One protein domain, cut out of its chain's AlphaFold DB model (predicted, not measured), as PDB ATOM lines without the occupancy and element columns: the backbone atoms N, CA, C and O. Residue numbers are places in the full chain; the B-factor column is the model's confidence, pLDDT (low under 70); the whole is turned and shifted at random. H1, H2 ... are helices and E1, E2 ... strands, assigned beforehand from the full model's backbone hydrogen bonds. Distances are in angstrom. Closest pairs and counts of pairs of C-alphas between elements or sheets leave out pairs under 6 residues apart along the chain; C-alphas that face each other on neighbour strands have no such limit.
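What this domain is: This is residues 125 to 160 and 193 to 316 of the 321 residues of the protein "IdgA domain containing protein" of Pyrenophora tritici-repentis (UniProt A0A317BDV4). What does the model look like at first sight? One helix, H1, sits in the angle between two sheets, a small antiparallel one in the order E2 E1 E4 and a parallel one in the order E3 E7 E6 E5, and H2 and H3 pack on the other face of the parallel sheet. The two sheets come together where E2 meets E3 and E7, and the loop of residues 247 to 254 sticks out. What is it made of, and how large is it? The printed part has 160 residues, with three named helices and seven named strands in the order E1 E2 E3 H1 E4 E5 H2 E6 H3 E7, and its class is mixed, helices and strands. It is compact, with a radius of gyration of the C-alphas of 16.0 A, and spans 44 by 42 by 29 A along its three main axes.

How they stand to each other: Which sheet comes first along the printed part? E1, residues 130 to 136, and E2, residues 151 to 156, form an antiparallel hairpin, with N 133 and O 153 within hydrogen-bond range at 2.8 A. E4, residues 231 to 235, is also an antiparallel neighbour of E1, with N 233 and O 132 at 2.8 A, and residues 125 to 126 make a short parallel pairing with residues 234 to 235 of E4. How is the other sheet built? E3, residues 196 to 199, E7, residues 311 to 315, E6, residues 276 to 279, and E5, residues 240 to 242, run strand beside strand in this order, each parallel to its neighbour. Within hydrogen-bond range are N 199 and O 314 at 2.8 A, N 313 and O 277 at 2.9 A, and N 278 and O 241 at 2.8 A. The closest C-alphas of E2 and E7 are those of Leu 155 and Lys 311, 6.3 A apart. Where is H1? H1, residues 207 to 222, is on both sheets. Its height over the sheet E2 E1 E4 is 9.4 A, in two layers, a helix on one face of a sheet, and it runs across the strands at 65 degrees to E2 on the local plane. Its height over the sheet E3 E7 E6 E5 is 9.7 A, along the strands at 20 degrees to E6 on the local plane, and the closest C-alphas of H1 and E6 are those of Leu 211 and Ile 278, 6.5 A apart. Where are the other helices? H2, residues 256 to 270, over E5 at a height of 8.6 A, and H3, residues 288 to 304, over E7 and only just over E3, with 3 C-alphas there, at 11.0 A, are on the same face, opposite to H1, in three layers, helices on both faces of a sheet. E5, H2, E6 and E6, H3, E7 are strand-helix-strand units, parallel neighbour strands with a helix between, with right-handed crossovers. In H1, H2 and H3 every O i to N i+4 pair is within hydrogen-bond range.

Where its parts are: Where does the first strand begin? C-alpha 130 of E1 is at (-9.164, 30.660, -23.355); E1 measures 15.1 A from first to last C-alpha and E2 17.0 A. How long are the helices? H1 begins with C-alpha 207 at (-29.248, 30.357, -17.970) and measures 23.2 A, H2 21.3 A and H3 23.9 A. Where does the last strand end? E7, 13.9 A long, ends with C-alpha 315 at (-26.916, 36.388, -16.013).

The domain as a whole: How far does it reach? The two C-alphas farthest apart, those of Asn 230 and Ile 253, are 46.3 A apart. Where is the printed part broken, and which links are long? Residues 161 to 192 are not printed, and C-alphas 160 and 193 are 15.4 A apart across the cut. The links E1 to E2, 14 residues, and E5 to H2, 13 residues, are long. Where is confidence low? The mean pLDDT of the printed part is 87.5, and residues 244 to 254, 283 to 286 and 288 are under 70.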
ATOM      1  N   MET A 125      -5.825  20.887 -22.793       97.75
ATOM      2  CA  MET A 125      -5.325  21.927 -21.888       97.75
ATOM      3  C   MET A 125      -4.308  22.821 -22.603       97.75
ATOM      4  O   MET A 125      -3.502  22.313 -23.382       97.75
ATOM      5  N   THR A 126      -4.349  24.135 -22.368       95.56
ATOM      6  CA  THR A 126      -3.396  25.098 -22.953       95.56
ATOM      7  C   THR A 126      -3.019  26.222 -21.995       95.56
ATOM      8  O   THR A 126      -3.813  26.591 -21.136       95.56
ATOM      9  N   ASP A 127      -1.872  26.859 -22.221       93.06
ATOM     10  CA  ASP A 127      -1.464  28.055 -21.470       93.06
ATOM     11  C   ASP A 127      -2.120  29.345 -21.974       93.06
ATOM     12  O   ASP A 127      -1.996  30.393 -21.348       93.06
ATOM     13  N   GLU A 128      -2.866  29.311 -23.077       93.06
ATOM     14  CA  GLU A 128      -3.680  30.447 -23.514       93.06
ATOM     15  C   GLU A 128      -4.816  30.723 -22.515       93.06
ATOM     16  O   GLU A 128      -5.397  29.801 -21.942       93.06
ATOM     17  N   ASN A 129      -5.187  31.990 -22.322       94.75
ATOM     18  CA  ASN A 129      -6.285  32.370 -21.431       94.75
ATOM     19  C   ASN A 129      -7.663  32.199 -22.104       94.75
ATOM     20  O   ASN A 129      -8.404  33.164 -22.291       94.75
ATOM     21  N   ILE A 130      -7.995  30.973 -22.519       95.94
ATOM     22  CA  ILE A 130      -9.164  30.660 -23.355       95.94
ATOM     23  C   ILE A 130     -10.082  29.611 -22.714       95.94
ATOM     24  O   ILE A 130      -9.627  28.691 -22.052       95.94
ATOM     25  N   ILE A 131     -11.389  29.712 -22.937       97.88
ATOM     26  CA  ILE A 131     -12.349  28.620 -22.743       97.88
ATOM     27  C   ILE A 131     -13.097  28.473 -24.059       97.88
ATOM     28  O   ILE A 131     -13.853  29.361 -24.447       97.88
ATOM     29  N   HIS A 132     -12.884  27.363 -24.754       97.88
ATOM     30  CA  HIS A 132     -13.573  27.061 -26.002       97.88
ATOM     31  C   HIS A 132     -14.209  25.677 -25.907       97.88
ATOM     32  O   HIS A 132     -13.524  24.658 -25.930       97.88
ATOM     33  N   ILE A 133     -15.533  25.649 -25.802       98.12
ATOM     34  CA  ILE A 133     -16.351  24.449 -25.640       98.12
ATOM     35  C   ILE A 133     -17.304  24.364 -26.831       98.12
ATOM     36  O   ILE A 133     -18.043  25.310 -27.106       98.12
ATOM     37  N   LYS A 134     -17.317  23.221 -27.520       97.88
ATOM     38  CA  LYS A 134     -18.309  22.906 -28.555       97.88
ATOM     39  C   LYS A 134     -19.227  21.794 -28.073       97.88
ATOM     40  O   LYS A 134     -18.741  20.746 -27.648       97.88
ATOM     41  N   GLY A 135     -20.536  22.008 -28.164       96.88
ATOM     42  CA  GLY A 135     -21.551  21.042 -27.750       96.88
ATOM     43  C   GLY A 135     -21.448  20.660 -26.272       96.88
ATOM     44  O   GLY A 135     -21.558  19.484 -25.940       96.88
ATOM     45  N   GLY A 136     -21.182  21.623 -25.388       97.25
ATOM     46  CA  GLY A 136     -21.119  21.378 -23.951       97.25
ATOM     47  C   GLY A 136     -22.482  20.979 -23.385       97.25
ATOM     48  O   GLY A 136     -23.511  21.510 -23.808       97.25
ATOM     49  N   ARG A 137     -22.478  20.069 -22.410       96.56
ATOM     50  CA  ARG A 137     -23.661  19.556 -21.711       96.56
ATOM     51  C   ARG A 137     -23.454  19.612 -20.205       96.56
ATOM     52  O   ARG A 137     -22.349  19.387 -19.715       96.56
ATOM     53  N   HIS A 138     -24.509  19.894 -19.450       96.38
ATOM     54  CA  HIS A 138     -24.439  19.838 -17.994       96.38
ATOM     55  C   HIS A 138     -24.553  18.381 -17.534       96.38
ATOM     56  O   HIS A 138     -25.648  17.826 -17.551       96.38
ATOM     57  N   ILE A 139     -23.451  17.776 -17.076       93.75
ATOM     58  CA  ILE A 139     -23.361  16.323 -16.828       93.75
ATOM     59  C   ILE A 139     -24.501  15.750 -15.977       93.75
ATOM     60  O   ILE A 139     -25.023  14.694 -16.301       93.75
ATOM     61  N   LEU A 140     -24.935  16.453 -14.925       93.00
ATOM     62  CA  LEU A 140     -26.026  15.972 -14.069       93.00
ATOM     63  C   LEU A 140     -27.417  16.243 -14.651       93.00
ATOM     64  O   LEU A 140     -28.332  15.470 -14.407       93.00
ATOM     65  N   GLN A 141     -27.584  17.327 -15.411       92.31
ATOM     66  CA  GLN A 141     -28.898  17.698 -15.944       92.31
ATOM     67  C   GLN A 141     -29.212  16.860 -17.182       92.31
ATOM     68  O   GLN A 141     -30.357  16.494 -17.393       92.31
ATOM     69  N   ASP A 142     -28.186  16.510 -17.963       91.94
ATOM     70  CA  ASP A 142     -28.280  15.597 -19.106       91.94
ATOM     71  C   ASP A 142     -28.833  14.216 -18.699       91.94
ATOM     72  O   ASP A 142     -29.462  13.537 -19.497       91.94
ATOM     73  N   LEU A 143     -28.654  13.816 -17.433       90.50
ATOM     74  CA  LEU A 143     -29.174  12.554 -16.896       90.50
ATOM     75  C   LEU A 143     -30.621  12.636 -16.395       90.50
ATOM     76  O   LEU A 143     -31.245  11.597 -16.192       90.50
ATOM     77  N   THR A 144     -31.149  13.837 -16.151       91.25
ATOM     78  CA  THR A 144     -32.487  14.027 -15.564       91.25
ATOM     79  C   THR A 144     -33.550  14.390 -16.592       91.25
ATOM     80  O   THR A 144     -34.737  14.360 -16.272       91.25
ATOM     81  N   VAL A 145     -33.152  14.723 -17.822       89.81
ATOM     82  CA  VAL A 145     -34.063  15.121 -18.902       89.81
ATOM     83  C   VAL A 145     -34.007  14.129 -20.061       89.81
ATOM     84  O   VAL A 145     -32.982  13.508 -20.316       89.81
ATOM     85  N   SER A 146     -35.111  13.996 -20.797       83.62
ATOM     86  CA  SER A 146     -35.179  13.125 -21.979       83.62
ATOM     87  C   SER A 146     -34.358  13.646 -23.162       83.62
ATOM     88  O   SER A 146     -33.931  12.867 -24.010       83.62
ATOM     89  N   SER A 147     -34.148  14.963 -23.231       88.81
ATOM     90  CA  SER A 147     -33.339  15.623 -24.251       88.81
ATOM     91  C   SER A 147     -32.705  16.882 -23.670       88.81
ATOM     92  O   SER A 147     -33.407  17.759 -23.161       88.81
ATOM     93  N   PHE A 148     -31.376  16.972 -23.738       90.19
ATOM     94  CA  PHE A 148     -30.613  18.150 -23.339       90.19
ATOM     95  C   PHE A 148     -30.049  18.850 -24.577       90.19
ATOM     96  O   PHE A 148     -29.404  18.230 -25.426       90.19
ATOM     97  N   ILE A 149     -30.249  20.164 -24.669       92.19
ATOM     98  CA  ILE A 149     -29.716  20.972 -25.770       92.19
ATOM     99  C   ILE A 149     -28.283  21.382 -25.430       92.19
ATOM    100  O   ILE A 149     -28.046  22.139 -24.490       92.19
ATOM    101  N   ALA A 150     -27.324  20.876 -26.203       94.56
ATOM    102  CA  ALA A 150     -25.914  21.193 -26.030       94.56
ATOM    103  C   ALA A 150     -25.602  22.646 -26.436       94.56
ATOM    104  O   ALA A 150     -26.119  23.140 -27.437       94.56
ATOM    105  N   ASN A 151     -24.710  23.310 -25.697       94.44
ATOM    106  CA  ASN A 151     -24.381  24.723 -25.906       94.44
ATOM    107  C   ASN A 151     -22.885  24.949 -26.142       94.44
ATOM    108  O   ASN A 151     -22.035  24.322 -25.507       94.44
ATOM    109  N   ASN A 152     -22.564  25.880 -27.038       96.69
ATOM    110  CA  ASN A 152     -21.191  26.312 -27.285       96.69
ATOM    111  C   ASN A 152     -20.792  27.436 -26.316       96.69
ATOM    112  O   ASN A 152     -21.631  28.218 -25.861       96.69
ATOM    113  N   THR A 153     -19.495  27.548 -26.038       96.69
ATOM    114  CA  THR A 153     -18.923  28.630 -25.228       96.69
ATOM    115  C   THR A 153     -17.580  29.034 -25.807       96.69
ATOM    116  O   THR A 153     -16.734  28.177 -26.059       96.69
ATOM    117  N   ILE A 154     -17.376  30.335 -26.002       96.69
ATOM    118  CA  ILE A 154     -16.090  30.913 -26.389       96.69
ATOM    119  C   ILE A 154     -15.841  32.105 -25.471       96.69
ATOM    120  O   ILE A 154     -16.605  33.065 -25.490       96.69
ATOM    121  N   LEU A 155     -14.783  32.028 -24.672       95.75
ATOM    122  CA  LEU A 155     -14.300  33.112 -23.825       95.75
ATOM    123  C   LEU A 155     -12.791  33.234 -23.952       95.75
ATOM    124  O   LEU A 155     -12.088  32.224 -23.958       95.75
ATOM    125  N   ARG A 156     -12.284  34.463 -23.991       95.19
ATOM    126  CA  ARG A 156     -10.851  34.750 -23.936       95.19
ATOM    127  C   ARG A 156     -10.585  35.884 -22.953       95.19
ATOM    128  O   ARG A 156     -11.026  37.007 -23.172       95.19
ATOM    129  N   GLY A 157      -9.878  35.579 -21.868       93.38
ATOM    130  CA  GLY A 157      -9.422  36.585 -20.911       93.38
ATOM    131  C   GLY A 157      -8.237  37.384 -21.458       93.38
ATOM    132  O   GLY A 157      -7.831  37.216 -22.609       93.38
ATOM    133  N   GLY A 158      -7.690  38.281 -20.647       91.75
ATOM    134  CA  GLY A 158      -6.524  39.070 -21.027       91.75
ATOM    135  C   GLY A 158      -5.232  38.238 -21.081       91.75
ATOM    136  O   GLY A 158      -5.052  37.287 -20.314       91.75
ATOM    137  N   ASP A 159      -4.337  38.578 -22.011       87.00
ATOM    138  CA  ASP A 159      -3.068  37.863 -22.226       87.00
ATOM    139  C   ASP A 159      -1.977  38.256 -21.201       87.00
ATOM    140  O   ASP A 159      -0.914  37.634 -21.168       87.00
ATOM    141  N   GLY A 160      -2.272  39.192 -20.288       83.38
ATOM    142  CA  GLY A 160      -1.331  39.786 -19.332       83.38
ATOM    143  C   GLY A 160      -0.403  40.821 -19.970       83.38
ATOM    144  O   GLY A 160      -0.218  40.834 -21.189       83.38
ATOM    145  N   ASN A 193     -12.342  37.441 -29.565       85.19
ATOM    146  CA  ASN A 193     -13.137  36.609 -28.656       85.19
ATOM    147  C   ASN A 193     -13.490  37.390 -27.372       85.19
ATOM    148  O   ASN A 193     -12.599  38.010 -26.780       85.19
ATOM    149  N   PRO A 194     -14.750  37.337 -26.901       93.50
ATOM    150  CA  PRO A 194     -15.179  38.101 -25.738       93.50
ATOM    151  C   PRO A 194     -14.562  37.542 -24.450       93.50
ATOM    152  O   PRO A 194     -14.438  36.331 -24.281       93.50
ATOM    153  N   SER A 195     -14.214  38.415 -23.505       94.06
ATOM    154  CA  SER A 195     -13.841  38.009 -22.141       94.06
ATOM    155  C   SER A 195     -15.053  37.850 -21.225       94.06
ATOM    156  O   SER A 195     -14.935  37.275 -20.147       94.06
ATOM    157  N   MET A 196     -16.218  38.344 -21.648       94.81
ATOM    158  CA  MET A 196     -17.449  38.358 -20.870       94.81
ATOM    159  C   MET A 196     -18.636  37.926 -21.730       94.81
ATOM    160  O   MET A 196     -18.820  38.431 -22.835       94.81
ATOM    161  N   LEU A 197     -19.451  37.014 -21.206       93.50
ATOM    162  CA  LEU A 197     -20.740  36.631 -21.781       93.50
ATOM    163  C   LEU A 197     -21.851  37.032 -20.815       93.50
ATOM    164  O   LEU A 197     -21.872  36.568 -19.677       93.50
ATOM    165  N   VAL A 198     -22.779  37.865 -21.280       90.44
ATOM    166  CA  VAL A 198     -23.972  38.256 -20.524       90.44
ATOM    167  C   VAL A 198     -25.177  37.554 -21.127       90.44
ATOM    168  O   VAL A 198     -25.467  37.706 -22.311       90.44
ATOM    169  N   LEU A 199     -25.866  36.759 -20.316       88.19
ATOM    170  CA  LEU A 199     -27.042  36.005 -20.722       88.19
ATOM    171  C   LEU A 199     -28.301  36.700 -20.220       88.19
ATOM    172  O   LEU A 199     -28.530  36.813 -19.012       88.19
ATOM    173  N   THR A 200     -29.142  37.090 -21.167       84.81
ATOM    174  CA  THR A 200     -30.479  37.627 -20.926       84.81
ATOM    175  C   THR A 200     -31.537  36.606 -21.346       84.81
ATOM    176  O   THR A 200     -31.264  35.651 -22.077       84.81
ATOM    177  N   GLY A 201     -32.754  36.759 -20.829       79.94
ATOM    178  CA  GLY A 201     -33.899  35.929 -21.201       79.94
ATOM    179  C   GLY A 201     -34.807  35.601 -20.017       79.94
ATOM    180  O   GLY A 201     -34.437  35.858 -18.867       79.94
ATOM    181  N   PRO A 202     -35.971  34.979 -20.265       77.81
ATOM    182  CA  PRO A 202     -36.971  34.714 -19.235       77.81
ATOM    183  C   PRO A 202     -36.463  33.761 -18.147       77.81
ATOM    184  O   PRO A 202     -35.514  32.992 -18.343       77.81
ATOM    185  N   ASN A 203     -37.095  33.794 -16.972       75.88
ATOM    186  CA  ASN A 203     -36.868  32.780 -15.940       75.88
ATOM    187  C   ASN A 203     -37.094  31.375 -16.518       75.88
ATOM    188  O   ASN A 203     -37.921  31.194 -17.408       75.88
ATOM    189  N   TYR A 204     -36.343  30.388 -16.022       77.06
ATOM    190  CA  TYR A 204     -36.405  28.986 -16.467       77.06
ATOM    191  C   TYR A 204     -35.916  28.701 -17.900       77.06
ATOM    192  O   TYR A 204     -35.993  27.563 -18.348       77.06
ATOM    193  N   SER A 205     -35.296  29.666 -18.588       80.19
ATOM    194  CA  SER A 205     -34.683  29.445 -19.912       80.19
ATOM    195  C   SER A 205     -33.357  28.663 -19.898       80.19
ATOM    196  O   SER A 205     -32.712  28.522 -20.932       80.19
ATOM    197  N   GLY A 206     -32.909  28.177 -18.734       84.88
ATOM    198  CA  GLY A 206     -31.678  27.386 -18.606       84.88
ATOM    199  C   GLY A 206     -30.386  28.188 -18.403       84.88
ATOM    200  O   GLY A 206     -29.315  27.587 -18.384       84.88
ATOM    201  N   LYS A 207     -30.446  29.512 -18.182       89.19
ATOM    202  CA  LYS A 207     -29.248  30.357 -17.970       89.19
ATOM    203  C   LYS A 207     -28.342  29.841 -16.845       89.19
ATOM    204  O   LYS A 207     -27.173  29.561 -17.083       89.19
ATOM    205  N   SER A 208     -28.887  29.619 -15.648       89.12
ATOM    206  CA  SER A 208     -28.119  29.090 -14.512       89.12
ATOM    207  C   SER A 208     -27.546  27.694 -14.783       89.12
ATOM    208  O   SER A 208     -26.455  27.372 -14.318       89.12
ATOM    209  N   VAL A 209     -28.250  26.867 -15.567       91.75
ATOM    210  CA  VAL A 209     -27.756  25.546 -15.996       91.75
ATOM    211  C   VAL A 209     -26.562  25.709 -16.937       91.75
ATOM    212  O   VAL A 209     -25.567  25.011 -16.770       91.75
ATOM    213  N   TYR A 210     -26.612  26.662 -17.868       94.00
ATOM    214  CA  TYR A 210     -25.493  26.979 -18.756       94.00
ATOM    215  C   TYR A 210     -24.268  27.514 -17.996       94.00
ATOM    216  O   TYR A 210     -23.152  27.054 -18.236       94.00
ATOM    217  N   LEU A 211     -24.451  28.427 -17.036       94.38
ATOM    218  CA  LEU A 211     -23.355  28.936 -16.193       94.38
ATOM    219  C   LEU A 211     -22.643  27.788 -15.466       94.38
ATOM    220  O   LEU A 211     -21.421  27.641 -15.546       94.38
ATOM    221  N   LYS A 212     -23.429  26.934 -14.800       94.06
ATOM    222  CA  LYS A 212     -22.927  25.762 -14.072       94.06
ATOM    223  C   LYS A 212     -22.281  24.746 -15.006       94.06
ATOM    224  O   LYS A 212     -21.259  24.173 -14.652       94.06
ATOM    225  N   GLN A 213     -22.821  24.557 -16.210       96.31
ATOM    226  CA  GLN A 213     -22.238  23.685 -17.227       96.31
ATOM    227  C   GLN A 213     -20.801  24.096 -17.552       96.31
ATOM    228  O   GLN A 213     -19.913  23.248 -17.543       96.31
ATOM    229  N   VAL A 214     -20.565  25.380 -17.840       97.25
ATOM    230  CA  VAL A 214     -19.219  25.854 -18.187       97.25
ATOM    231  C   VAL A 214     -18.268  25.685 -17.004       97.25
ATOM    232  O   VAL A 214     -17.174  25.152 -17.181       97.25
ATOM    233  N   ALA A 215     -18.701  26.065 -15.799       97.00
ATOM    234  CA  ALA A 215     -17.906  25.908 -14.584       97.00
ATOM    235  C   ALA A 215     -17.529  24.439 -14.320       97.00
ATOM    236  O   ALA A 215     -16.365  24.141 -14.060       97.00
ATOM    237  N   LEU A 216     -18.485  23.514 -14.455       97.31
ATOM    238  CA  LEU A 216     -18.250  22.079 -14.288       97.31
ATOM    239  C   LEU A 216     -17.303  21.523 -15.352       97.31
ATOM    240  O   LEU A 216     -16.423  20.744 -15.012       97.31
ATOM    241  N   ILE A 217     -17.433  21.933 -16.618       98.19
ATOM    242  CA  ILE A 217     -16.514  21.504 -17.685       98.19
ATOM    243  C   ILE A 217     -15.083  21.965 -17.387       98.19
ATOM    244  O   ILE A 217     -14.150  21.175 -17.517       98.19
ATOM    245  N   VAL A 218     -14.904  23.218 -16.960       98.19
ATOM    246  CA  VAL A 218     -13.583  23.749 -16.592       98.19
ATOM    247  C   VAL A 218     -13.022  23.008 -15.380       98.19
ATOM    248  O   VAL A 218     -11.867  22.594 -15.416       98.19
ATOM    249  N   TYR A 219     -13.832  22.782 -14.346       97.88
ATOM    250  CA  TYR A 219     -13.436  22.019 -13.163       97.88
ATOM    251  C   TYR A 219     -13.011  20.586 -13.516       97.88
ATOM    252  O   TYR A 219     -11.911  20.166 -13.165       97.88
ATOM    253  N   MET A 220     -13.837  19.863 -14.281       97.88
ATOM    254  CA  MET A 220     -13.560  18.494 -14.722       97.88
ATOM    255  C   MET A 220     -12.260  18.396 -15.531       97.88
ATOM    256  O   MET A 220     -11.498  17.449 -15.350       97.88
ATOM    257  N   ALA A 221     -11.975  19.384 -16.384       98.00
ATOM    258  CA  ALA A 221     -10.724  19.426 -17.133       98.00
ATOM    259  C   ALA A 221      -9.494  19.578 -16.213       98.00
ATOM    260  O   ALA A 221      -8.480  18.924 -16.446       98.00
ATOM    261  N   HIS A 222      -9.586  20.389 -15.152       97.94
ATOM    262  CA  HIS A 222      -8.469  20.640 -14.228       97.94
ATOM    263  C   HIS A 222      -8.206  19.492 -13.246       97.94
ATOM    264  O   HIS A 222      -7.072  19.338 -12.806       97.94
ATOM    265  N   ILE A 223      -9.203  18.652 -12.948       95.88
ATOM    266  CA  ILE A 223      -8.993  17.408 -12.181       95.88
ATOM    267  C   ILE A 223      -8.464  16.250 -13.052       95.88
ATOM    268  O   ILE A 223      -8.369  15.123 -12.577       95.88
ATOM    269  N   GLY A 224      -8.174  16.491 -14.338       95.25
ATOM    270  CA  GLY A 224      -7.674  15.471 -15.268       95.25
ATOM    271  C   GLY A 224      -8.749  14.550 -15.863       95.25
ATOM    272  O   GLY A 224      -8.418  13.535 -16.475       95.25
ATOM    273  N   SER A 225     -10.033  14.890 -15.719       97.31
ATOM    274  CA  SER A 225     -11.143  14.096 -16.250       97.31
ATOM    275  C   SER A 225     -11.492  14.454 -17.701       97.31
ATOM    276  O   SER A 225     -11.175  15.527 -18.222       97.31
ATOM    277  N   PHE A 226     -12.206  13.545 -18.364       98.19
ATOM    278  CA  PHE A 226     -12.894  13.834 -19.620       98.19
ATOM    279  C   PHE A 226     -14.109  14.730 -19.340       98.19
ATOM    280  O   PHE A 226     -14.690  14.694 -18.259       98.19
ATOM    281  N   VAL A 227     -14.540  15.520 -20.321       98.31
ATOM    282  CA  VAL A 227     -15.582  16.539 -20.142       98.31
ATOM    283  C   VAL A 227     -16.826  16.281 -21.002       98.31
ATOM    284  O   VAL A 227     -16.720  15.723 -22.098       98.31
ATOM    285  N   PRO A 228     -18.024  16.698 -20.552       97.81
ATOM    286  CA  PRO A 228     -19.283  16.521 -21.281       97.81
ATOM    287  C   PRO A 228     -19.413  17.532 -22.431       97.81
ATOM    288  O   PRO A 228     -20.193  18.476 -22.371       97.81
ATOM    289  N   ALA A 229     -18.633  17.351 -23.492       97.94
ATOM    290  CA  ALA A 229     -18.659  18.188 -24.690       97.94
ATOM    291  C   ALA A 229     -18.336  17.363 -25.943       97.94
ATOM    292  O   ALA A 229     -17.853  16.237 -25.830       97.94
ATOM    293  N   ASN A 230     -18.553  17.928 -27.132       97.44
ATOM    294  CA  ASN A 230     -18.055  17.341 -28.380       97.44
ATOM    295  C   ASN A 230     -16.549  17.598 -28.535       97.44
ATOM    296  O   ASN A 230     -15.809  16.741 -29.006       97.44
ATOM    297  N   SER A 231     -16.097  18.789 -28.133       98.00
ATOM    298  CA  SER A 231     -14.680  19.144 -28.022       98.00
ATOM    299  C   SER A 231     -14.502  20.296 -27.036       98.00
ATOM    300  O   SER A 231     -15.330  21.213 -27.028       98.00
ATOM    301  N   ALA A 232     -13.407  20.307 -26.277       98.12
ATOM    302  CA  ALA A 232     -13.073  21.403 -25.372       98.12
ATOM    303  C   ALA A 232     -11.576  21.750 -25.434       98.12
ATOM    304  O   ALA A 232     -10.733  20.865 -25.310       98.12
ATOM    305  N   LYS A 233     -11.253  23.039 -25.597       98.25
ATOM    306  CA  LYS A 233      -9.918  23.621 -25.386       98.25
ATOM    307  C   LYS A 233     -10.003  24.542 -24.171       98.25
ATOM    308  O   LYS A 233     -10.733  25.536 -24.216       98.25
ATOM    309  N   ILE A 234      -9.312  24.188 -23.093       98.25
ATOM    310  CA  ILE A 234      -9.418  24.858 -21.795       98.25
ATOM    311  C   ILE A 234      -8.050  25.404 -21.394       98.25
ATOM    312  O   ILE A 234      -7.066  24.677 -21.288       98.25
ATOM    313  N   GLY A 235      -8.003  26.709 -21.184       97.19
ATOM    314  CA  GLY A 235      -6.878  27.421 -20.617       97.19
ATOM    315  C   GLY A 235      -6.727  27.137 -19.129       97.19
ATOM    316  O   GLY A 235      -7.738  26.976 -18.434       97.19
ATOM    317  N   ILE A 236      -5.491  27.152 -18.627       96.62
ATOM    318  CA  ILE A 236      -5.244  27.081 -17.180       96.62
ATOM    319  C   ILE A 236      -6.049  28.177 -16.471       96.62
ATOM    320  O   ILE A 236      -5.929  29.366 -16.784       96.62
ATOM    321  N   THR A 237      -6.903  27.749 -15.547       97.38
ATOM    322  CA  THR A 237      -7.808  28.580 -14.756       97.38
ATOM    323  C   THR A 237      -7.443  28.398 -13.293       97.38
ATOM    324  O   THR A 237      -7.522  27.296 -12.764       97.38
ATOM    325  N   ASP A 238      -7.031  29.478 -12.636       96.12
ATOM    326  CA  ASP A 238      -6.537  29.417 -11.260       96.12
ATOM    327  C   ASP A 238      -7.672  29.320 -10.231       96.12
ATOM    328  O   ASP A 238      -7.514  28.685  -9.190       96.12
ATOM    329  N   LYS A 239      -8.806  29.976 -10.502       96.19
ATOM    330  CA  LYS A 239      -9.977  30.041  -9.620       96.19
ATOM    331  C   LYS A 239     -11.261  30.052 -10.436       96.19
ATOM    332  O   LYS A 239     -11.365  30.751 -11.445       96.19
ATOM    333  N   ILE A 240     -12.259  29.326  -9.943       96.62
ATOM    334  CA  ILE A 240     -13.652  29.465 -10.368       96.62
ATOM    335  C   ILE A 240     -14.376  30.193  -9.237       96.62
ATOM    336  O   ILE A 240     -14.560  29.641  -8.156       96.62
ATOM    337  N   LEU A 241     -14.733  31.450  -9.477       94.19
ATOM    338  CA  LEU A 241     -15.383  32.317  -8.503       94.19
ATOM    339  C   LEU A 241     -16.866  32.389  -8.845       94.19
ATOM    340  O   LEU A 241     -17.246  32.944  -9.873       94.19
ATOM    341  N   SER A 242     -17.706  31.812  -7.997       89.38
ATOM    342  CA  SER A 242     -19.157  31.859  -8.148       89.38
ATOM    343  C   SER A 242     -19.819  32.349  -6.873       89.38
ATOM    344  O   SER A 242     -19.239  32.280  -5.789       89.38
ATOM    345  N   ARG A 243     -21.084  32.748  -6.989       72.38
ATOM    346  CA  ARG A 243     -21.969  32.921  -5.837       72.38
ATOM    347  C   ARG A 243     -22.060  31.596  -5.067       72.38
ATOM    348  O   ARG A 243     -22.669  30.640  -5.545       72.38
ATOM    349  N   VAL A 244     -21.417  31.505  -3.903       55.47
ATOM    350  CA  VAL A 244     -21.597  30.376  -2.980       55.47
ATOM    351  C   VAL A 244     -22.775  30.742  -2.100       55.47
ATOM    352  O   VAL A 244     -22.655  31.625  -1.259       55.47
ATOM    353  N   THR A 245     -23.926  30.099  -2.272       51.28
ATOM    354  CA  THR A 245     -25.033  30.235  -1.322       51.28
ATOM    355  C   THR A 245     -24.551  29.684   0.018       51.28
ATOM    356  O   THR A 245     -24.566  28.477   0.255       51.28
ATOM    357  N   THR A 246     -24.032  30.549   0.889       45.16
ATOM    358  CA  THR A 246     -23.736  30.173   2.265       45.16
ATOM    359  C   THR A 246     -25.054  29.739   2.873       45.16
ATOM    360  O   THR A 246     -25.985  30.543   2.918       45.16
ATOM    361  N   ARG A 247     -25.144  28.463   3.282       44.44
ATOM    362  CA  ARG A 247     -26.270  27.952   4.070       44.44
ATOM    363  C   ARG A 247     -26.552  28.973   5.159       44.44
ATOM    364  O   ARG A 247     -25.656  29.292   5.942       44.44
ATOM    365  N   GLU A 248     -27.761  29.514   5.120       46.56
ATOM    366  CA  GLU A 248     -28.241  30.530   6.039       46.56
ATOM    367  C   GLU A 248     -27.881  30.108   7.460       46.56
ATOM    368  O   GLU A 248     -28.399  29.133   8.002       46.56
ATOM    369  N   THR A 249     -26.931  30.813   8.068       44.84
ATOM    370  CA  THR A 249     -26.841  30.767   9.518       44.84
ATOM    371  C   THR A 249     -27.976  31.658   9.978       44.84
ATOM    372  O   THR A 249     -27.916  32.868   9.763       44.84
ATOM    373  N   VAL A 250     -28.985  31.064  10.615       52.75
ATOM    374  CA  VAL A 250     -30.184  31.708  11.201       52.75
ATOM    375  C   VAL A 250     -29.844  32.912  12.115       52.75
ATOM    376  O   VAL A 250     -30.718  33.651  12.546       52.75
ATOM    377  N   SER A 251     -28.558  33.156  12.381       54.78
ATOM    378  CA  SER A 251     -28.031  34.150  13.306       54.78
ATOM    379  C   SER A 251     -27.380  35.396  12.667       54.78
ATOM    380  O   SER A 251     -26.904  36.243  13.424       54.78
ATOM    381  N   ARG A 252     -27.308  35.556  11.329       56.97
ATOM    382  CA  ARG A 252     -26.778  36.797  10.706       56.97
ATOM    383  C   ARG A 252     -27.903  37.726  10.244       56.97
ATOM    384  O   ARG A 252     -28.576  37.455   9.259       56.97
ATOM    385  N   ILE A 253     -28.043  38.866  10.923       58.53
ATOM    386  CA  ILE A 253     -28.935  39.979  10.553       58.53
ATOM    387  C   ILE A 253     -28.300  40.757   9.382       58.53
ATOM    388  O   ILE A 253     -27.799  41.866   9.554       58.53
ATOM    389  N   GLN A 254     -28.218  40.159   8.196       65.31
ATOM    390  CA  GLN A 254     -27.750  40.839   6.981       65.31
ATOM    391  C   GLN A 254     -28.777  40.651   5.865       65.31
ATOM    392  O   GLN A 254     -29.342  39.572   5.714       65.31
ATOM    393  N   SER A 255     -29.039  41.708   5.091       73.50
ATOM    394  CA  SER A 255     -29.954  41.618   3.952       73.50
ATOM    395  C   SER A 255     -29.364  40.716   2.862       73.50
ATOM    396  O   SER A 255     -28.146  40.683   2.666       73.50
ATOM    397  N   ALA A 256     -30.224  40.026   2.109       72.00
ATOM    398  CA  ALA A 256     -29.803  39.211   0.966       72.00
ATOM    399  C   ALA A 256     -28.949  40.016  -0.034       72.00
ATOM    400  O   ALA A 256     -27.961  39.514  -0.560       72.00
ATOM    401  N   PHE A 257     -29.272  41.300  -0.217       76.69
ATOM    402  CA  PHE A 257     -28.493  42.217  -1.044       76.69
ATOM    403  C   PHE A 257     -27.079  42.480  -0.502       76.69
ATOM    404  O   PHE A 257     -26.119  42.455  -1.266       76.69
ATOM    405  N   MET A 258     -26.924  42.694   0.811       79.75
ATOM    406  CA  MET A 258     -25.606  42.902   1.428       79.75
ATOM    407  C   MET A 258     -24.721  41.660   1.288       79.75
ATOM    408  O   MET A 258     -23.531  41.779   1.010       79.75
ATOM    409  N   ILE A 259     -25.308  40.471   1.449       79.00
ATOM    410  CA  ILE A 259     -24.602  39.201   1.250       79.00
ATOM    411  C   ILE A 259     -24.119  39.097  -0.202       79.00
ATOM    412  O   ILE A 259     -22.946  38.811  -0.437       79.00
ATOM    413  N   ASP A 260     -24.980  39.400  -1.173       77.62
ATOM    414  CA  ASP A 260     -24.616  39.368  -2.593       77.62
ATOM    415  C   ASP A 260     -23.509  40.371  -2.932       77.62
ATOM    416  O   ASP A 260     -22.565  40.039  -3.653       77.62
ATOM    417  N   LEU A 261     -23.570  41.576  -2.360       82.62
ATOM    418  CA  LEU A 261     -22.541  42.596  -2.541       82.62
ATOM    419  C   LEU A 261     -21.193  42.169  -1.949       82.62
ATOM    420  O   LEU A 261     -20.155  42.342  -2.588       82.62
ATOM    421  N   GLN A 262     -21.196  41.572  -0.755       85.00
ATOM    422  CA  GLN A 262     -19.984  41.032  -0.135       85.00
ATOM    423  C   GLN A 262     -19.372  39.909  -0.974       85.00
ATOM    424  O   GLN A 262     -18.152  39.845  -1.111       85.00
ATOM    425  N   GLN A 263     -20.198  39.054  -1.580       84.75
ATOM    426  CA  GLN A 263     -19.717  37.982  -2.449       84.75
ATOM    427  C   GLN A 263     -19.099  38.506  -3.742       84.75
ATOM    428  O   GLN A 263     -18.036  38.028  -4.134       84.75
ATOM    429  N   ILE A 264     -19.710  39.510  -4.377       88.19
ATOM    430  CA  ILE A 264     -19.111  40.165  -5.544       88.19
ATOM    431  C   ILE A 264     -17.817  40.879  -5.159       88.19
ATOM    432  O   ILE A 264     -16.816  40.697  -5.839       88.19
ATOM    433  N   SER A 265     -17.786  41.620  -4.050       89.81
ATOM    434  CA  SER A 265     -16.568  42.286  -3.564       89.81
ATOM    435  C   SER A 265     -15.424  41.293  -3.313       89.81
ATOM    436  O   SER A 265     -14.290  41.497  -3.757       89.81
ATOM    437  N   LEU A 266     -15.728  40.151  -2.690       89.81
ATOM    438  CA  LEU A 266     -14.754  39.081  -2.497       89.81
ATOM    439  C   LEU A 266     -14.297  38.484  -3.837       89.81
ATOM    440  O   LEU A 266     -13.104  38.298  -4.049       89.81
ATOM    441  N   ALA A 267     -15.222  38.223  -4.764       91.25
ATOM    442  CA  ALA A 267     -14.876  37.715  -6.088       91.25
ATOM    443  C   ALA A 267     -13.980  38.699  -6.858       91.25
ATOM    444  O   ALA A 267     -12.997  38.277  -7.454       91.25
ATOM    445  N   LEU A 268     -14.271  40.001  -6.807       92.31
ATOM    446  CA  LEU A 268     -13.461  41.039  -7.449       92.31
ATOM    447  C   LEU A 268     -12.061  41.141  -6.839       92.31
ATOM    448  O   LEU A 268     -11.089  41.243  -7.578       92.31
ATOM    449  N   SER A 269     -11.939  41.065  -5.512       92.25
ATOM    450  CA  SER A 269     -10.635  41.151  -4.834       92.25
ATOM    451  C   SER A 269      -9.754  39.910  -5.019       92.25
ATOM    452  O   SER A 269      -8.531  40.017  -4.952       92.25
ATOM    453  N   LEU A 270     -10.350  38.737  -5.263       93.38
ATOM    454  CA  LEU A 270      -9.624  37.485  -5.511       93.38
ATOM    455  C   LEU A 270      -9.387  37.186  -6.996       93.38
ATOM    456  O   LEU A 270      -8.587  36.300  -7.312       93.38
ATOM    457  N   ALA A 271     -10.114  37.849  -7.895       94.50
ATOM    458  CA  ALA A 271     -10.034  37.593  -9.324       94.50
ATOM    459  C   ALA A 271      -8.643  37.931  -9.865       94.50
ATOM    460  O   ALA A 271      -8.113  39.019  -9.659       94.50
ATOM    461  N   THR A 272      -8.081  37.000 -10.629       95.69
ATOM    462  CA  THR A 272      -6.899  37.235 -11.461       95.69
ATOM    463  C   THR A 272      -7.296  37.149 -12.929       95.69
ATOM    464  O   THR A 272      -8.356  36.612 -13.263       95.69
ATOM    465  N   ARG A 273      -6.417  37.565 -13.849       95.06
ATOM    466  CA  ARG A 273      -6.644  37.386 -15.296       95.06
ATOM    467  C   ARG A 273      -6.973  35.939 -15.687       95.06
ATOM    468  O   ARG A 273      -7.685  35.704 -16.663       95.06
ATOM    469  N   ARG A 274      -6.474  34.951 -14.933       96.62
ATOM    470  CA  ARG A 274      -6.688  33.519 -15.191       96.62
ATOM    471  C   ARG A 274      -8.012  33.000 -14.636       96.62
ATOM    472  O   ARG A 274      -8.442  31.927 -15.061       96.62
ATOM    473  N   SER A 275      -8.705  33.764 -13.798       96.94
ATOM    474  CA  SER A 275      -9.923  33.313 -13.132       96.94
ATOM    475  C   SER A 275     -11.124  33.228 -14.084       96.94
ATOM    476  O   SER A 275     -11.170  33.867 -15.144       96.94
ATOM    477  N   LEU A 276     -12.094  32.395 -13.701       97.62
ATOM    478  CA  LEU A 276     -13.425  32.304 -14.294       97.62
ATOM    479  C   LEU A 276     -14.455  32.780 -13.267       97.62
ATOM    480  O   LEU A 276     -14.635  32.141 -12.233       97.62
ATOM    481  N   LEU A 277     -15.141  33.880 -13.562       95.94
ATOM    482  CA  LEU A 277     -16.195  34.434 -12.718       95.94
ATOM    483  C   LEU A 277     -17.562  34.004 -13.254       95.94
ATOM    484  O   LEU A 277     -17.856  34.166 -14.438       95.94
ATOM    485  N   ILE A 278     -18.401  33.485 -12.365       94.00
ATOM    486  CA  ILE A 278     -19.766  33.039 -12.632       94.00
ATOM    487  C   ILE A 278     -20.715  33.889 -11.785       94.00
ATOM    488  O   ILE A 278     -20.824  33.704 -10.571       94.00
ATOM    489  N   ILE A 279     -21.399  34.830 -12.433       89.62
ATOM    490  CA  ILE A 279     -22.290  35.796 -11.787       89.62
ATOM    491  C   ILE A 279     -23.730  35.416 -12.131       89.62
ATOM    492  O   ILE A 279     -24.177  35.631 -13.252       89.62
ATOM    493  N   ASP A 280     -24.463  34.838 -11.181       85.19
ATOM    494  CA  ASP A 280     -25.859  34.443 -11.398       85.19
ATOM    495  C   ASP A 280     -26.816  35.335 -10.601       85.19
ATOM    496  O   ASP A 280     -26.713  35.444  -9.376       85.19
ATOM    497  N   GLU A 281     -27.762  35.952 -11.308       74.06
ATOM    498  CA  GLU A 281     -28.886  36.711 -10.753       74.06
ATOM    499  C   GLU A 281     -28.500  37.881  -9.834       74.06
ATOM    500  O   GLU A 281     -29.188  38.177  -8.854       74.06
ATOM    501  N   PHE A 282     -27.398  38.560 -10.148       71.19
ATOM    502  CA  PHE A 282     -26.946  39.713  -9.379       71.19
ATOM    503  C   PHE A 282     -27.928  40.895  -9.487       71.19
ATOM    504  O   PHE A 282     -28.435  41.195 -10.567       71.19
ATOM    505  N   GLY A 283     -28.191  41.562  -8.357       62.97
ATOM    506  CA  GLY A 283     -29.019  42.772  -8.296       62.97
ATOM    507  C   GLY A 283     -30.524  42.556  -8.073       62.97
ATOM    508  O   GLY A 283     -31.278  43.517  -8.157       62.97
ATOM    509  N   LYS A 284     -30.985  41.337  -7.742       67.44
ATOM    510  CA  LYS A 284     -32.409  41.054  -7.439       67.44
ATOM    511  C   LYS A 284     -32.931  41.618  -6.103       67.44
ATOM    512  O   LYS A 284     -34.137  41.633  -5.895       67.44
ATOM    513  N   GLY A 285     -32.050  42.013  -5.182       60.94
ATOM    514  CA  GLY A 285     -32.406  42.399  -3.806       60.94
ATOM    515  C   GLY A 285     -32.537  43.904  -3.537       60.94
ATOM    516  O   GLY A 285     -32.594  44.284  -2.371       60.94
ATOM    517  N   THR A 286     -32.527  44.744  -4.575       66.56
ATOM    518  CA  THR A 286     -32.599  46.217  -4.488       66.56
ATOM    519  C   THR A 286     -33.536  46.775  -5.571       66.56
ATOM    520  O   THR A 286     -34.073  45.998  -6.367       66.56
ATOM    521  N   GLU A 287     -33.748  48.096  -5.609       72.88
ATOM    522  CA  GLU A 287     -34.463  48.756  -6.706       72.88
ATOM    523  C   GLU A 287     -33.866  48.355  -8.060       72.88
ATOM    524  O   GLU A 287     -32.652  48.215  -8.218       72.88
ATOM    525  N   THR A 288     -34.721  48.137  -9.057       69.75
ATOM    526  CA  THR A 288     -34.309  47.584 -10.355       69.75
ATOM    527  C   THR A 288     -33.273  48.456 -11.065       69.75
ATOM    528  O   THR A 288     -32.371  47.912 -11.703       69.75
ATOM    529  N   SER A 289     -33.359  49.780 -10.919       74.56
ATOM    530  CA  SER A 289     -32.376  50.746 -11.422       74.56
ATOM    531  C   SER A 289     -31.024  50.618 -10.721       74.56
ATOM    532  O   SER A 289     -29.992  50.549 -11.390       74.56
ATOM    533  N   ASP A 290     -31.022  50.519  -9.393       78.75
ATOM    534  CA  ASP A 290     -29.803  50.431  -8.585       78.75
ATOM    535  C   ASP A 290     -29.086  49.097  -8.800       78.75
ATOM    536  O   ASP A 290     -27.864  49.042  -8.951       78.75
ATOM    537  N   GLY A 291     -29.853  48.007  -8.874       78.75
ATOM    538  CA  GLY A 291     -29.332  46.673  -9.154       78.75
ATOM    539  C   GLY A 291     -28.708  46.585 -10.545       78.75
ATOM    540  O   GLY A 291     -27.628  46.009 -10.696       78.75
ATOM    541  N   ALA A 292     -29.353  47.187 -11.551       79.75
ATOM    542  CA  ALA A 292     -28.837  47.244 -12.914       79.75
ATOM    543  C   ALA A 292     -27.572  48.102 -13.006       79.75
ATOM    544  O   ALA A 292     -26.584  47.665 -13.599       79.75
ATOM    545  N   GLY A 293     -27.578  49.285 -12.383       83.56
ATOM    546  CA  GLY A 293     -26.430  50.189 -12.351       83.56
ATOM    547  C   GLY A 293     -25.212  49.543 -11.699       83.56
ATOM    548  O   GLY A 293     -24.116  49.579 -12.257       83.56
ATOM    549  N   LEU A 294     -25.406  48.855 -10.572       84.69
ATOM    550  CA  LEU A 294     -24.332  48.140  -9.890       84.69
ATOM    551  C   LEU A 294     -23.804  46.957 -10.713       84.69
ATOM    552  O   LEU A 294     -22.593  46.757 -10.795       84.69
ATOM    553  N   ALA A 295     -24.688  46.182 -11.352       83.44
ATOM    554  CA  ALA A 295     -24.280  45.099 -12.244       83.44
ATOM    555  C   ALA A 295     -23.460  45.625 -13.431       83.44
ATOM    556  O   ALA A 295     -22.417  45.053 -13.751       83.44
ATOM    557  N   CYS A 296     -23.902  46.727 -14.042       86.88
ATOM    558  CA  CYS A 296     -23.193  47.397 -15.129       86.88
ATOM    559  C   CYS A 296     -21.817  47.880 -14.667       86.88
ATOM    560  O   CYS A 296     -20.820  47.528 -15.288       86.88
ATOM    561  N   ALA A 297     -21.738  48.565 -13.522       89.69
ATOM    562  CA  ALA A 297     -20.482  49.063 -12.963       89.69
ATOM    563  C   ALA A 297     -19.473  47.938 -12.677       89.69
ATOM    564  O   ALA A 297     -18.289  48.073 -12.977       89.69
ATOM    565  N   VAL A 298     -19.929  46.799 -12.143       90.12
ATOM    566  CA  VAL A 298     -19.077  45.618 -11.912       90.12
ATOM    567  C   VAL A 298     -18.568  45.040 -13.234       90.12
ATOM    568  O   VAL A 298     -17.388  44.703 -13.352       90.12
ATOM    569  N   MET A 299     -19.439  44.924 -14.237       90.44
ATOM    570  CA  MET A 299     -19.060  44.410 -15.553       90.44
ATOM    571  C   MET A 299     -18.087  45.350 -16.276       90.44
ATOM    572  O   MET A 299     -17.067  44.895 -16.793       90.44
ATOM    573  N   GLU A 300     -18.354  46.653 -16.263       91.56
ATOM    574  CA  GLU A 300     -17.478  47.687 -16.819       91.56
ATOM    575  C   GLU A 300     -16.119  47.701 -16.124       91.56
ATOM    576  O   GLU A 300     -15.093  47.716 -16.802       91.56
ATOM    577  N   HIS A 301     -16.093  47.605 -14.792       93.50
ATOM    578  CA  HIS A 301     -14.854  47.490 -14.030       93.50
ATOM    579  C   HIS A 301     -14.016  46.295 -14.504       93.50
ATOM    580  O   HIS A 301     -12.861  46.474 -14.884       93.50
ATOM    581  N   LEU A 302     -14.603  45.096 -14.572       93.25
ATOM    582  CA  LEU A 302     -13.915  43.885 -15.035       93.25
ATOM    583  C   LEU A 302     -13.417  43.995 -16.484       93.25
ATOM    584  O   LEU A 302     -12.341  43.488 -16.806       93.25
ATOM    585  N   LEU A 303     -14.177  44.654 -17.364       91.88
ATOM    586  CA  LEU A 303     -13.778  44.900 -18.752       91.88
ATOM    587  C   LEU A 303     -12.648  45.937 -18.852       91.88
ATOM    588  O   LEU A 303     -11.751  45.775 -19.682       91.88
ATOM    589  N   SER A 304     -12.657  46.957 -17.988       93.12
ATOM    590  CA  SER A 304     -11.644  48.021 -17.937       93.12
ATOM    591  C   SER A 304     -10.249  47.532 -17.534       93.12
ATOM    592  O   SER A 304      -9.266  48.212 -17.817       93.12
ATOM    593  N   LEU A 305     -10.137  46.326 -16.957       92.00
ATOM    594  CA  LEU A 305      -8.860  45.716 -16.568       92.00
ATOM    595  C   LEU A 305      -7.956  45.360 -17.765       92.00
ATOM    596  O   LEU A 305      -6.805  44.971 -17.573       92.00
ATOM    597  N   GLY A 306      -8.447  45.474 -19.005       88.25
ATOM    598  CA  GLY A 306      -7.619  45.366 -20.207       88.25
ATOM    599  C   GLY A 306      -6.862  44.027 -20.287       88.25
ATOM    600  O   GLY A 306      -7.511  42.978 -20.304       88.25
ATOM    601  N   PRO A 307      -5.514  44.011 -20.342       89.88
ATOM    602  CA  PRO A 307      -4.713  42.779 -20.349       89.88
ATOM    603  C   PRO A 307      -4.889  41.883 -19.113       89.88
ATOM    604  O   PRO A 307      -4.590  40.692 -19.192       89.88
ATOM    605  N   GLU A 308      -5.405  42.424 -18.009       93.25
ATOM    606  CA  GLU A 308      -5.636  41.701 -16.753       93.25
ATOM    607  C   GLU A 308      -7.089  41.233 -16.584       93.25
ATOM    608  O   GLU A 308      -7.458  40.661 -15.557       93.25
ATOM    609  N   ARG A 309      -7.942  41.434 -17.597       94.19
ATOM    610  CA  ARG A 309      -9.359  41.064 -17.511       94.19
ATOM    611  C   ARG A 309      -9.551  39.543 -17.345       94.19
ATOM    612  O   ARG A 309      -8.989  38.766 -18.131       94.19
ATOM    613  N   PRO A 310     -10.377  39.093 -16.385       96.38
ATOM    614  CA  PRO A 310     -10.716  37.684 -16.238       96.38
ATOM    615  C   PRO A 310     -11.734  37.228 -17.291       96.38
ATOM    616  O   PRO A 310     -12.255  38.017 -18.084       96.38
ATOM    617  N   LYS A 311     -12.048  35.930 -17.277       96.88
ATOM    618  CA  LYS A 311     -13.170  35.363 -18.038       96.88
ATOM    619  C   LYS A 311     -14.431  35.445 -17.181       96.88
ATOM    620  O   LYS A 311     -14.394  35.040 -16.023       96.88
ATOM    621  N   VAL A 312     -15.539  35.932 -17.731       95.69
ATOM    622  CA  VAL A 312     -16.776  36.181 -16.973       95.69
ATOM    623  C   VAL A 312     -17.987  35.613 -17.711       95.69
ATOM    624  O   VAL A 312     -18.141  35.815 -18.914       95.69
ATOM    625  N   ILE A 313     -18.876  34.930 -16.992       94.12
ATOM    626  CA  ILE A 313     -20.219  34.583 -17.466       94.12
ATOM    627  C   ILE A 313     -21.223  35.112 -16.452       94.12
ATOM    628  O   ILE A 313     -21.205  34.709 -15.290       94.12
ATOM    629  N   GLY A 314     -22.084  36.017 -16.901       89.94
ATOM    630  CA  GLY A 314     -23.103  36.660 -16.087       89.94
ATOM    631  C   GLY A 314     -24.515  36.364 -16.584       89.94
ATOM    632  O   GLY A 314     -24.734  36.257 -17.790       89.94
ATOM    633  N   THR A 315     -25.487  36.281 -15.680       86.12
ATOM    634  CA  THR A 315     -26.916  36.388 -16.013       86.12
ATOM    635  C   THR A 315     -27.471  37.698 -15.478       86.12
ATOM    636  O   THR A 315     -27.143  38.121 -14.367       86.12
ATOM    637  N   THR A 316     -28.335  38.340 -16.258       75.31
ATOM    638  CA  THR A 316     -29.082  39.518 -15.811       75.31
ATOM    639  C   THR A 316     -30.576  39.304 -16.031       75.31
ATOM    640  O   THR A 316     -31.002  38.660 -16.992       75.31
TER     641      THR A 316